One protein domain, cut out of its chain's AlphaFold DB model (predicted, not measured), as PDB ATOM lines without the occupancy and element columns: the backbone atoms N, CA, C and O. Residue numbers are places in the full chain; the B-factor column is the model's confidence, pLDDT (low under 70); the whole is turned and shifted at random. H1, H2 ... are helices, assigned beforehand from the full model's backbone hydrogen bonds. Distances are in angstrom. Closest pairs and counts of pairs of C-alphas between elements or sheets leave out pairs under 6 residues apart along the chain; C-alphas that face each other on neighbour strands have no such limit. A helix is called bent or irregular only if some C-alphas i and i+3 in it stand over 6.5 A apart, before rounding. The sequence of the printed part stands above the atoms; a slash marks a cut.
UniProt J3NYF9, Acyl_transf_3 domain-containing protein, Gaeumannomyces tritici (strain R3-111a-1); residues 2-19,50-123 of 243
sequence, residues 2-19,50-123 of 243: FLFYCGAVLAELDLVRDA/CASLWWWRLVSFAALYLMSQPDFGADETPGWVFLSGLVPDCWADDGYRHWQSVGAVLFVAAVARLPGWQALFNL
ATOM      1  N   PHE A   2     239.025 191.521 244.758       77.25
ATOM      2  CA  PHE A   2     240.090 190.522 244.958       77.25
ATOM      3  C   PHE A   2     239.643 189.256 245.723       77.25
ATOM      4  O   PHE A   2     239.770 188.148 245.207       77.25
ATOM      5  N   LEU A   3     239.008 189.422 246.890       78.38
ATOM      6  CA  LEU A   3     238.519 188.312 247.724       78.38
ATOM      7  C   LEU A   3     237.544 187.371 247.001       78.38
ATOM      8  O   LEU A   3     237.576 186.161 247.217       78.38
ATOM      9  N   PHE A   4     236.698 187.916 246.122       78.81
ATOM     10  CA  PHE A   4     235.714 187.133 245.380       78.81
ATOM     11  C   PHE A   4     236.391 186.174 244.392       78.81
ATOM     12  O   PHE A   4     236.077 184.986 244.369       78.81
ATOM     13  N   TYR A   5     237.374 186.664 243.631       81.12
ATOM     14  CA  TYR A   5     238.129 185.834 242.689       81.12
ATOM     15  C   TYR A   5     238.971 184.773 243.399       81.12
ATOM     16  O   TYR A   5     238.986 183.620 242.973       81.12
ATOM     17  N   CYS A   6     239.623 185.130 244.510       83.38
ATOM     18  CA  CYS A   6     240.372 184.164 245.310       83.38
ATOM     19  C   CYS A   6     239.465 183.058 245.867       83.38
ATOM     20  O   CYS A   6     239.845 181.891 245.832       83.38
ATOM     21  N   GLY A   7     238.260 183.407 246.330       80.31
ATOM     22  CA  GLY A   7     237.264 182.433 246.779       80.31
ATOM     23  C   GLY A   7     236.825 181.479 245.664       80.31
ATOM     24  O   GLY A   7     236.786 180.271 245.883       80.31
ATOM     25  N   ALA A   8     236.567 181.997 244.459       82.00
ATOM     26  CA  ALA A   8     236.214 181.175 243.300       82.00
ATOM     27  C   ALA A   8     237.341 180.196 242.923       82.00
ATOM     28  O   ALA A   8     237.096 179.009 242.737       82.00
ATOM     29  N   VAL A   9     238.589 180.672 242.888       84.38
ATOM     30  CA  VAL A   9     239.762 179.832 242.594       84.38
ATOM     31  C   VAL A   9     239.956 178.754 243.661       84.38
ATOM     32  O   VAL A   9     240.247 177.609 243.329       84.38
ATOM     33  N   LEU A  10     239.789 179.090 244.944       81.38
ATOM     34  CA  LEU A  10     239.887 178.110 246.029       81.38
ATOM     35  C   LEU A  10     238.808 177.028 245.919       81.38
ATOM     36  O   LEU A  10     239.128 175.857 246.104       81.38
ATOM     37  N   ALA A  11     237.575 177.401 245.569       80.19
ATOM     38  CA  ALA A  11     236.493 176.445 245.360       80.19
ATOM     39  C   ALA A  11     236.804 175.472 244.210       80.19
ATOM     40  O   ALA A  11     236.652 174.266 244.381       80.19
ATOM     41  N   GLU A  12     237.309 175.970 243.079       81.75
ATOM     42  CA  GLU A  12     237.738 175.124 241.954       81.75
ATOM     43  C   GLU A  12     238.879 174.175 242.349       81.75
ATOM     44  O   GLU A  12     238.842 172.981 242.050       81.75
ATOM     45  N   LEU A  13     239.885 174.670 243.078       82.94
ATOM     46  CA  LEU A  13     240.995 173.837 243.548       82.94
ATOM     47  C   LEU A  13     240.547 172.749 244.527       82.94
ATOM     48  O   LEU A  13     241.153 171.678 244.557       82.94
ATOM     49  N   ASP A  14     239.537 173.021 245.348       80.25
ATOM     50  CA  ASP A  14     238.994 172.028 246.270       80.25
ATOM     51  C   ASP A  14     238.138 170.988 245.526       80.25
ATOM     52  O   ASP A  14     238.302 169.797 245.784       80.25
ATOM     53  N   LEU A  15     237.364 171.384 244.506       77.44
ATOM     54  CA  LEU A  15     236.642 170.446 243.632       77.44
ATOM     55  C   LEU A  15     237.582 169.483 242.891       77.44
ATOM     56  O   LEU A  15     237.325 168.281 242.841       77.44
ATOM     57  N   VAL A  16     238.688 169.995 242.340       80.75
ATOM     58  CA  VAL A  16     239.695 169.163 241.655       80.75
ATOM     59  C   VAL A  16     240.303 168.138 242.615       80.75
ATOM     60  O   VAL A  16     240.490 166.980 242.251       80.75
ATOM     61  N   ARG A  17     240.567 168.525 243.865       74.75
ATOM     62  CA  ARG A  17     241.128 167.611 244.871       74.75
ATOM     63  C   ARG A  17     240.145 166.553 245.329       74.75
ATOM     64  O   ARG A  17     240.555 165.413 245.542       74.75
ATOM     65  N   ASP A  18     238.882 166.918 245.504       70.25
ATOM     66  CA  ASP A  18     237.843 165.959 245.868       70.25
ATOM     67  C   ASP A  18     237.682 164.909 244.756       70.25
ATOM     68  O   ASP A  18     237.614 163.716 245.051       70.25
ATOM     69  N   ALA A  19     237.769 165.321 243.486       72.81
ATOM     70  CA  ALA A  19     237.770 164.412 242.336       72.81
ATOM     71  C   ALA A  19     238.999 163.479 242.284       72.81
ATOM     72  O   ALA A  19     238.881 162.326 241.874       72.81
ATOM     73  N   CYS A  50     250.059 164.517 259.468       62.00
ATOM     74  CA  CYS A  50     250.345 165.268 260.699       62.00
ATOM     75  C   CYS A  50     251.241 166.502 260.484       62.00
ATOM     76  O   CYS A  50     250.952 167.553 261.052       62.00
ATOM     77  N   ALA A  51     252.302 166.392 259.677       68.44
ATOM     78  CA  ALA A  51     253.173 167.527 259.354       68.44
ATOM     79  C   ALA A  51     252.440 168.582 258.505       68.44
ATOM     80  O   ALA A  51     252.543 169.775 258.781       68.44
ATOM     81  N   SER A  52     251.627 168.133 257.542       78.19
ATOM     82  CA  SER A  52     250.736 168.999 256.760       78.19
ATOM     83  C   SER A  52     249.737 169.739 257.660       78.19
ATOM     84  O   SER A  52     249.592 170.951 257.558       78.19
ATOM     85  N   LEU A  53     249.110 169.057 258.624       81.44
ATOM     86  CA  LEU A  53     248.175 169.681 259.568       81.44
ATOM     87  C   LEU A  53     248.847 170.721 260.474       81.44
ATOM     88  O   LEU A  53     248.245 171.749 260.768       81.44
ATOM     89  N   TRP A  54     250.079 170.473 260.925       86.06
ATOM     90  CA  TRP A  54     250.842 171.447 261.711       86.06
ATOM     91  C   TRP A  54     251.169 172.703 260.907       86.06
ATOM     92  O   TRP A  54     250.971 173.807 261.406       86.06
ATOM     93  N   TRP A  55     251.585 172.539 259.651       89.12
ATOM     94  CA  TRP A  55     251.771 173.654 258.729       89.12
ATOM     95  C   TRP A  55     250.485 174.472 258.566       89.12
ATOM     96  O   TRP A  55     250.501 175.681 258.776       89.12
ATOM     97  N   TRP A  56     249.344 173.826 258.301       87.62
ATOM     98  CA  TRP A  56     248.070 174.538 258.169       87.62
ATOM     99  C   TRP A  56     247.651 175.256 259.451       87.62
ATOM    100  O   TRP A  56     247.094 176.347 259.372       87.62
ATOM    101  N   ARG A  57     247.955 174.703 260.634       89.19
ATOM    102  CA  ARG A  57     247.739 175.408 261.910       89.19
ATOM    103  C   ARG A  57     248.571 176.683 261.986       89.19
ATOM    104  O   ARG A  57     248.015 177.725 262.313       89.19
ATOM    105  N   LEU A  58     249.859 176.621 261.643       90.75
ATOM    106  CA  LEU A  58     250.720 177.807 261.598       90.75
ATOM    107  C   LEU A  58     250.186 178.845 260.607       90.75
ATOM    108  O   LEU A  58     250.068 180.012 260.968       90.75
ATOM    109  N   VAL A  59     249.770 178.414 259.412       90.25
ATOM    110  CA  VAL A  59     249.128 179.291 258.420       90.25
ATOM    111  C   VAL A  59     247.844 179.908 258.978       90.25
ATOM    112  O   VAL A  59     247.625 181.093 258.778       90.25
ATOM    113  N   SER A  60     247.021 179.160 259.724       88.88
ATOM    114  CA  SER A  60     245.799 179.704 260.332       88.88
ATOM    115  C   SER A  60     246.087 180.764 261.398       88.88
ATOM    116  O   SER A  60     245.418 181.789 261.421       88.88
ATOM    117  N   PHE A  61     247.109 180.566 262.237       91.62
ATOM    118  CA  PHE A  61     247.513 181.565 263.229       91.62
ATOM    119  C   PHE A  61     248.134 182.800 262.575       91.62
ATOM    120  O   PHE A  61     247.805 183.915 262.966       91.62
ATOM    121  N   ALA A  62     248.973 182.614 261.554       89.81
ATOM    122  CA  ALA A  62     249.508 183.718 260.767       89.81
ATOM    123  C   ALA A  62     248.379 184.496 260.075       89.81
ATOM    124  O   ALA A  62     248.351 185.717 260.131       89.81
ATOM    125  N   ALA A  63     247.401 183.806 259.490       88.81
ATOM    126  CA  ALA A  63     246.257 184.432 258.844       88.81
ATOM    127  C   ALA A  63     245.400 185.250 259.825       88.81
ATOM    128  O   ALA A  63     245.040 186.381 259.515       88.81
ATOM    129  N   LEU A  64     245.138 184.720 261.027       88.50
ATOM    130  CA  LEU A  64     244.455 185.459 262.094       88.50
ATOM    131  C   LEU A  64     245.263 186.675 262.561       88.50
ATOM    132  O   LEU A  64     244.677 187.721 262.820       88.50
ATOM    133  N   TYR A  65     246.592 186.555 262.635       87.88
ATOM    134  CA  TYR A  65     247.465 187.688 262.933       87.88
ATOM    135  C   TYR A  65     247.332 188.772 261.861       87.88
ATOM    136  O   TYR A  65     247.036 189.906 262.210       87.88
ATOM    137  N   LEU A  66     247.434 188.416 260.572       86.38
ATOM    138  CA  LEU A  66     247.257 189.347 259.449       86.38
ATOM    139  C   LEU A  66     245.869 190.018 259.438       86.38
ATOM    140  O   LEU A  66     245.761 191.198 259.125       86.38
ATOM    141  N   MET A  67     244.811 189.284 259.793       83.62
ATOM    142  CA  MET A  67     243.448 189.828 259.893       83.62
ATOM    143  C   MET A  67     243.251 190.763 261.089       83.62
ATOM    144  O   MET A  67     242.340 191.580 261.073       83.62
ATOM    145  N   SER A  68     244.095 190.663 262.117       84.38
ATOM    146  CA  SER A  68     244.034 191.506 263.312       84.38
ATOM    147  C   SER A  68     244.726 192.865 263.125       84.38
ATOM    148  O   SER A  68     245.026 193.524 264.125       84.38
ATOM    149  N   GLN A  69     245.019 193.277 261.884       81.00
ATOM    150  CA  GLN A  69     245.610 194.587 261.622       81.00
ATOM    151  C   GLN A  69     244.682 195.691 262.145       81.00
ATOM    152  O   GLN A  69     243.509 195.699 261.766       81.00
ATOM    153  N   PRO A  70     245.189 196.621 262.975       76.31
ATOM    154  CA  PRO A  70     244.402 197.759 263.420       76.31
ATOM    155  C   PRO A  70     244.119 198.713 262.253       76.31
ATOM    156  O   PRO A  70     245.011 199.013 261.457       76.31
ATOM    157  N   ASP A  71     242.887 199.218 262.188       69.06
ATOM    158  CA  ASP A  71     242.455 200.149 261.136       69.06
ATOM    159  C   ASP A  71     243.105 201.536 261.285       69.06
ATOM    160  O   ASP A  71     243.354 202.222 260.297       69.06
ATOM    161  N   PHE A  72     243.439 201.931 262.519       67.44
ATOM    162  CA  PHE A  72     244.119 203.185 262.845       67.44
ATOM    163  C   PHE A  72     245.410 202.911 263.629       67.44
ATOM    164  O   PHE A  72     245.429 202.065 264.520       67.44
ATOM    165  N   GLY A  73     246.489 203.640 263.324       66.38
ATOM    166  CA  GLY A  73     247.757 203.535 264.063       66.38
ATOM    167  C   GLY A  73     248.589 202.285 263.747       66.38
ATOM    168  O   GLY A  73     249.441 201.886 264.547       66.38
ATOM    169  N   ALA A  74     248.375 201.661 262.581       66.00
ATOM    170  CA  ALA A  74     249.205 200.548 262.108       66.00
ATOM    171  C   ALA A  74     250.696 200.934 262.003       66.00
ATOM    172  O   ALA A  74     251.565 200.099 262.248       66.00
ATOM    173  N   ASP A  75     250.980 202.211 261.740       68.75
ATOM    174  CA  ASP A  75     252.332 202.762 261.583       68.75
ATOM    175  C   ASP A  75     253.048 203.038 262.913       68.75
ATOM    176  O   ASP A  75     254.267 203.194 262.947       68.75
ATOM    177  N   GLU A  76     252.310 203.062 264.024       71.50
ATOM    178  CA  GLU A  76     252.846 203.300 265.372       71.50
ATOM    179  C   GLU A  76     252.943 202.004 266.192       71.50
ATOM    180  O   GLU A  76     253.650 201.937 267.201       71.50
ATOM    181  N   THR A  77     252.250 200.946 265.761       74.56
ATOM    182  CA  THR A  77     252.147 199.699 266.522       74.56
ATOM    183  C   THR A  77     253.334 198.772 266.223       74.56
ATOM    184  O   THR A  77     253.500 198.336 265.078       74.56
ATOM    185  N   PRO A  78     254.153 198.388 267.227       72.44
ATOM    186  CA  PRO A  78     255.312 197.526 267.015       72.44
ATOM    187  C   PRO A  78     254.894 196.171 266.424       72.44
ATOM    188  O   PRO A  78     254.006 195.492 266.938       72.44
ATOM    189  N   GLY A  79     255.538 195.788 265.319       78.12
ATOM    190  CA  GLY A  79     255.180 194.631 264.489       78.12
ATOM    191  C   GLY A  79     254.508 195.042 263.180       78.12
ATOM    192  O   GLY A  79     254.971 194.646 262.113       78.12
ATOM    193  N   TRP A  80     253.497 195.910 263.247       75.75
ATOM    194  CA  TRP A  80     252.734 196.359 262.077       75.75
ATOM    195  C   TRP A  80     253.445 197.423 261.248       75.75
ATOM    196  O   TRP A  80     253.261 197.426 260.038       75.75
ATOM    197  N   VAL A  81     254.348 198.210 261.846       78.88
ATOM    198  CA  VAL A  81     255.170 199.215 261.137       78.88
ATOM    199  C   VAL A  81     255.934 198.623 259.943       78.88
ATOM    200  O   VAL A  81     256.081 199.245 258.896       78.88
ATOM    201  N   PHE A  82     256.428 197.387 260.079       79.38
ATOM    202  CA  PHE A  82     257.131 196.706 258.987       79.38
ATOM    203  C   PHE A  82     256.169 196.244 257.885       79.38
ATOM    204  O   PHE A  82     256.482 196.340 256.702       79.38
ATOM    205  N   LEU A  83     254.995 195.744 258.276       74.88
ATOM    206  CA  LEU A  83     253.963 195.288 257.347       74.88
ATOM    207  C   LEU A  83     253.313 196.465 256.609       74.88
ATOM    208  O   LEU A  83     253.039 196.336 255.417       74.88
ATOM    209  N   SER A  84     253.107 197.610 257.265       72.94
ATOM    210  CA  SER A  84     252.551 198.805 256.626       72.94
ATOM    211  C   SER A  84     253.505 199.378 255.576       72.94
ATOM    212  O   SER A  84     253.063 199.720 254.484       72.94
ATOM    213  N   GLY A  85     254.820 199.325 255.815       73.81
ATOM    214  CA  GLY A  85     255.836 199.703 254.821       73.81
ATOM    215  C   GLY A  85     255.954 198.776 253.598       73.81
ATOM    216  O   GLY A  85     256.613 199.134 252.626       73.81
ATOM    217  N   LEU A  86     255.338 197.590 253.627       81.19
ATOM    218  CA  LEU A  86     255.317 196.621 252.519       81.19
ATOM    219  C   LEU A  86     254.043 196.710 251.664       81.19
ATOM    220  O   LEU A  86     253.901 195.953 250.699       81.19
ATOM    221  N   VAL A  87     253.103 197.587 252.022       79.38
ATOM    222  CA  VAL A  87     251.871 197.784 251.254       79.38
ATOM    223  C   VAL A  87     252.208 198.522 249.952       79.38
ATOM    224  O   VAL A  87     252.833 199.578 250.002       79.38
ATOM    225  N   PRO A  88     251.818 197.998 248.774       79.06
ATOM    226  CA  PRO A  88     252.049 198.687 247.507       79.06
ATOM    227  C   PRO A  88     251.303 200.025 247.428       79.06
ATOM    228  O   PRO A  88     250.155 200.110 247.862       79.06
ATOM    229  N   ASP A  89     251.889 201.022 246.754       75.31
ATOM    230  CA  ASP A  89     251.307 202.373 246.602       75.31
ATOM    231  C   ASP A  89     249.895 202.378 245.985       75.31
ATOM    232  O   ASP A  89     249.106 203.289 246.220       75.31
ATOM    233  N   CYS A  90     249.526 201.340 245.223       73.25
ATOM    234  CA  CYS A  90     248.174 201.199 244.671       73.25
ATOM    235  C   CYS A  90     247.083 200.941 245.726       73.25
ATOM    236  O   CYS A  90     245.902 200.982 245.392       73.25
ATOM    237  N   TRP A  91     247.472 200.688 246.977       70.75
ATOM    238  CA  TRP A  91     246.594 200.561 248.138       70.75
ATOM    239  C   TRP A  91     246.772 201.716 249.135       70.75
ATOM    240  O   TRP A  91     246.303 201.596 250.257       70.75
ATOM    241  N   ALA A  92     247.422 202.827 248.763       65.75
ATOM    242  CA  ALA A  92     247.741 203.917 249.695       65.75
ATOM    243  C   ALA A  92     246.513 204.511 250.417       65.75
ATOM    244  O   ALA A  92     246.606 204.820 251.602       65.75
ATOM    245  N   ASP A  93     245.360 204.602 249.746       67.06
ATOM    246  CA  ASP A  93     244.126 205.143 250.342       67.06
ATOM    247  C   ASP A  93     243.413 204.147 251.285       67.06
ATOM    248  O   ASP A  93     242.715 204.559 252.205       67.06
ATOM    249  N   ASP A  94     243.616 202.839 251.087       68.94
ATOM    250  CA  ASP A  94     242.905 201.736 251.764       68.94
ATOM    251  C   ASP A  94     243.902 200.689 252.322       68.94
ATOM    252  O   ASP A  94     243.643 199.480 252.344       68.94
ATOM    253  N   GLY A  95     245.085 201.133 252.760       70.75
ATOM    254  CA  GLY A  95     246.212 200.247 253.082       70.75
ATOM    255  C   GLY A  95     245.919 199.252 254.206       70.75
ATOM    256  O   GLY A  95     246.443 198.136 254.215       70.75
ATOM    257  N   TYR A  96     245.002 199.612 255.108       72.62
ATOM    258  CA  TYR A  96     244.530 198.757 256.195       72.62
ATOM    259  C   TYR A  96     243.815 197.485 255.702       72.62
ATOM    260  O   TYR A  96     243.952 196.416 256.298       72.62
ATOM    261  N   ARG A  97     243.138 197.553 254.547       75.94
ATOM    262  CA  ARG A  97     242.410 196.417 253.958       75.94
ATOM    263  C   ARG A  97     243.315 195.397 253.287       75.94
ATOM    264  O   ARG A  97     242.887 194.257 253.079       75.94
ATOM    265  N   HIS A  98     244.533 195.782 252.908       82.62
ATOM    266  CA  HIS A  98     245.421 194.931 252.119       82.62
ATOM    267  C   HIS A  98     245.764 193.637 252.871       82.62
ATOM    268  O   HIS A  98     245.420 192.539 252.422       82.62
ATOM    269  N   TRP A  99     246.375 193.743 254.053       83.88
ATOM    270  CA  TRP A  99     246.771 192.560 254.822       83.88
ATOM    271  C   TRP A  99     245.582 191.822 255.429       83.88
ATOM    272  O   TRP A  99     245.622 190.593 255.488       83.88
ATOM    273  N   GLN A 100     244.498 192.525 255.779       85.06
ATOM    274  CA  GLN A 100     243.243 191.891 256.193       85.06
ATOM    275  C   GLN A 100     242.686 190.992 255.075       85.06
ATOM    276  O   GLN A 100     242.299 189.849 255.325       85.06
ATOM    277  N   SER A 101     242.728 191.456 253.821       84.06
ATOM    278  CA  SER A 101     242.289 190.677 252.658       84.06
ATOM    279  C   SER A 101     243.188 189.465 252.403       84.06
ATOM    280  O   SER A 101     242.693 188.360 252.171       84.06
ATOM    281  N   VAL A 102     244.510 189.640 252.473       86.50
ATOM    282  CA  VAL A 102     245.479 188.539 252.327       86.50
ATOM    283  C   VAL A 102     245.292 187.501 253.439       86.50
ATOM    284  O   VAL A 102     245.220 186.300 253.162       86.50
ATOM    285  N   GLY A 103     245.144 187.955 254.685       86.69
ATOM    286  CA  GLY A 103     244.856 187.115 255.845       86.69
ATOM    287  C   GLY A 103     243.559 186.326 255.675       86.69
ATOM    288  O   GLY A 103     243.561 185.114 255.879       86.69
ATOM    289  N   ALA A 104     242.483 186.956 255.198       86.19
ATOM    290  CA  ALA A 104     241.206 186.284 254.962       86.19
ATOM    291  C   ALA A 104     241.321 185.136 253.941       86.19
ATOM    292  O   ALA A 104     240.818 184.038 254.189       86.19
ATOM    293  N   VAL A 105     242.030 185.340 252.822       86.25
ATOM    294  CA  VAL A 105     242.246 184.287 251.809       86.25
ATOM    295  C   VAL A 105     243.038 183.115 252.392       86.25
ATOM    296  O   VAL A 105     242.657 181.954 252.217       86.25
ATOM    297  N   LEU A 106     244.118 183.407 253.121       86.19
ATOM    298  CA  LEU A 106     244.931 182.385 253.782       86.19
ATOM    299  C   LEU A 106     244.136 181.627 254.850       86.19
ATOM    300  O   LEU A 106     244.268 180.405 254.962       86.19
ATOM    301  N   PHE A 107     243.284 182.326 255.599       88.56
ATOM    302  CA  PHE A 107     242.447 181.729 256.630       88.56
ATOM    303  C   PHE A 107     241.423 180.769 256.026       88.56
ATOM    304  O   PHE A 107     241.360 179.619 256.454       88.56
ATOM    305  N   VAL A 108     240.686 181.178 254.987       86.25
ATOM    306  CA  VAL A 108     239.721 180.304 254.287       86.25
ATOM    307  C   VAL A 108     240.415 179.046 253.760       86.25
ATOM    308  O   VAL A 108     239.942 177.928 253.980       86.25
ATOM    309  N   ALA A 109     241.591 179.207 253.153       84.44
ATOM    310  CA  ALA A 109     242.394 178.095 252.664       84.44
ATOM    311  C   ALA A 109     242.861 177.154 253.801       84.44
ATOM    312  O   ALA A 109     242.959 175.939 253.610       84.44
ATOM    313  N   ALA A 110     243.158 177.683 254.989       86.19
ATOM    314  CA  ALA A 110     243.527 176.877 256.150       86.19
ATOM    315  C   ALA A 110     242.317 176.158 256.769       86.19
ATOM    316  O   ALA A 110     242.422 174.983 257.125       86.19
ATOM    317  N   VAL A 111     241.159 176.823 256.850       85.75
ATOM    318  CA  VAL A 111     239.902 176.244 257.348       85.75
ATOM    319  C   VAL A 111     239.484 175.047 256.498       85.75
ATOM    320  O   VAL A 111     239.134 174.016 257.061       85.75
ATOM    321  N   ALA A 112     239.616 175.121 255.170       80.62
ATOM    322  CA  ALA A 112     239.305 174.008 254.267       80.62
ATOM    323  C   ALA A 112     240.138 172.735 254.533       80.62
ATOM    324  O   ALA A 112     239.735 171.638 254.161       80.62
ATOM    325  N   ARG A 113     241.294 172.852 255.199       80.56
ATOM    326  CA  ARG A 113     242.247 171.745 255.411       80.56
ATOM    327  C   ARG A 113     242.373 171.313 256.871       80.56
ATOM    328  O   ARG A 113     243.030 170.311 257.160       80.56
ATOM    329  N   LEU A 114     241.768 172.054 257.799       84.38
ATOM    330  CA  LEU A 114     241.865 171.807 259.234       84.38
ATOM    331  C   LEU A 114     240.538 171.281 259.798       84.38
ATOM    332  O   LEU A 114     239.599 172.062 259.967       84.38
ATOM    333  N   PRO A 115     240.473 170.005 260.229       78.62
ATOM    334  CA  PRO A 115     239.229 169.412 260.721       78.62
ATOM    335  C   PRO A 115     238.697 170.091 261.991       78.62
ATOM    336  O   PRO A 115     237.497 170.087 262.233       78.62
ATOM    337  N   GLY A 116     239.568 170.715 262.794       82.00
ATOM    338  CA  GLY A 116     239.150 171.463 263.987       82.00
ATOM    339  C   GLY A 116     238.349 172.724 263.652       82.00
ATOM    340  O   GLY A 116     237.290 172.951 264.230       82.00
ATOM    341  N   TRP A 117     238.814 173.512 262.679       81.75
ATOM    342  CA  TRP A 117     238.085 174.697 262.221       81.75
ATOM    343  C   TRP A 117     236.820 174.311 261.456       81.75
ATOM    344  O   TRP A 117     235.774 174.916 261.667       81.75
ATOM    345  N   GLN A 118     236.873 173.256 260.638       82.12
ATOM    346  CA  GLN A 118     235.677 172.714 259.987       82.12
ATOM    347  C   GLN A 118     234.630 172.276 261.010       82.12
ATOM    348  O   GLN A 118     233.450 172.564 260.828       82.12
ATOM    349  N   ALA A 119     235.034 171.606 262.094       80.88
ATOM    350  CA  ALA A 119     234.114 171.228 263.157       80.88
ATOM    351  C   ALA A 119     233.437 172.465 263.761       80.88
ATOM    352  O   ALA A 119     232.217 172.454 263.887       80.88
ATOM    353  N   LEU A 120     234.201 173.535 264.034       83.81
ATOM    354  CA  LEU A 120     233.692 174.806 264.568       83.81
ATOM    355  C   LEU A 120     232.668 175.480 263.633       83.81
ATOM    356  O   LEU A 120     231.591 175.885 264.067       83.81
ATOM    357  N   PHE A 121     232.966 175.578 262.338       82.50
ATOM    358  CA  PHE A 121     232.056 176.212 261.376       82.50
ATOM    359  C   PHE A 121     230.845 175.343 261.015       82.50
ATOM    360  O   PHE A 121     229.829 175.858 260.550       82.50
ATOM    361  N   ASN A 122     230.905 174.039 261.288       83.00
ATOM    362  CA  ASN A 122     229.782 173.131 261.089       83.00
ATOM    363  C   ASN A 122     228.783 173.101 262.256       83.00
ATOM    364  O   ASN A 122     227.754 172.423 262.129       83.00
ATOM    365  N   LEU A 123     229.028 173.837 263.353       87.88
ATOM    366  CA  LEU A 123     228.057 173.989 264.440       87.88
ATOM    367  C   LEU A 123     226.734 174.599 263.941       87.88
ATOM    368  O   LEU A 123     226.688 175.380 262.991       87.88
TER     369      LEU A 123
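AT A GLANCE: This is residues 2 to 19 and 50 to 123 of the 243 residues of the protein "Acyl_transf_3 domain-containing protein" of Gaeumannomyces tritici (strain R3-111a-1) (UniProt J3NYF9). Three long helices make a loose layer, with H4 in the middle, H2 running antiparallel along one side of it and H1 on the other side, meeting H4 over only part of its length. At the end where H4 begins, H4 has a sharp kink, and the short H3 with the loop of residues 68 to 79 gathers there; past the last residues of H4 the backbone turns off steeply into the short H5. Look for 92 printed residues with five named helices, H1 to H5 in order along the chain, and no named strand; the class is all helix. The whole is elongated, spanning 44 by 26 by 25 A, and only just loose, close to compact, with a radius of gyration of the C-alphas of 15.1 A.

HOW THE PARTS SIT: Start at H4, residues 89 to 111, the longest helix. It is irregular: C-alphas 93 and 96 are 8.7 A apart, its line is a rough one, and it has a kink of 94 degrees near residue 96. H2, residues 50 to 67, touches H4 with 29 pairs of C-alphas within 8 A, the closest being those of Met 67 and Gln 100 at 4.2 A. These two run opposite ways at a shallow tilt of 31 degrees. Now look at H1, residues 2 to 19, which touches H4 with its residues 3 to 10 alone, while H4 touches H1 with residues 101 to 109 alone. Their closest C-alphas, of Leu 3 and Ser 101, are 6.6 A apart, and the two run the same way at a shallow tilt of 22 degrees. H1 and H2 are apart. H3, residues 80 to 84, is close to H4 but not clearly touching, the closest C-alphas being those of Ser 84 and Gly 95 at 7.4 A. H5, residues 115 to 121, is also close to H4 but not clearly touching; the C-alphas of Val 111 and Trp 117 are the closest, at 5.4 A, and the tilt is steep at 66 degrees, opposite ways. In H1, H2, H3 and H5 every O i to N i+4 pair is within hydrogen-bond range; in H4 12 of 19 are.

IN THESE COORDINATES: Find C-alpha 89 at (251.307, 202.373, 246.602); from there H4 runs 30.5 A to C-alpha 111 at (239.902, 176.244, 257.348). H1 runs 26.3 A from C-alpha 2 at (240.090, 190.522, 244.958), and H2 runs 25.5 A from C-alpha 50 to C-alpha 67. H3 is 6.0 A long and H5 9.9 A, ending at C-alpha 121.

THE WHOLE: The C-alphas farthest apart are those of Ala 19 and Glu 76, at 47.6 A. Residues 20 to 49 are not printed, and across this cut C-alphas 19 and 50 are 22.3 A apart. The link from H2 to H3, 12 residues, is long; those from H3 to H4 and from H4 to H5 are tight. In the B-factor column find a mean pLDDT of 79.9 for the printed part, with residues 50 to 51, 71 to 75 and 92 to 94 under 70.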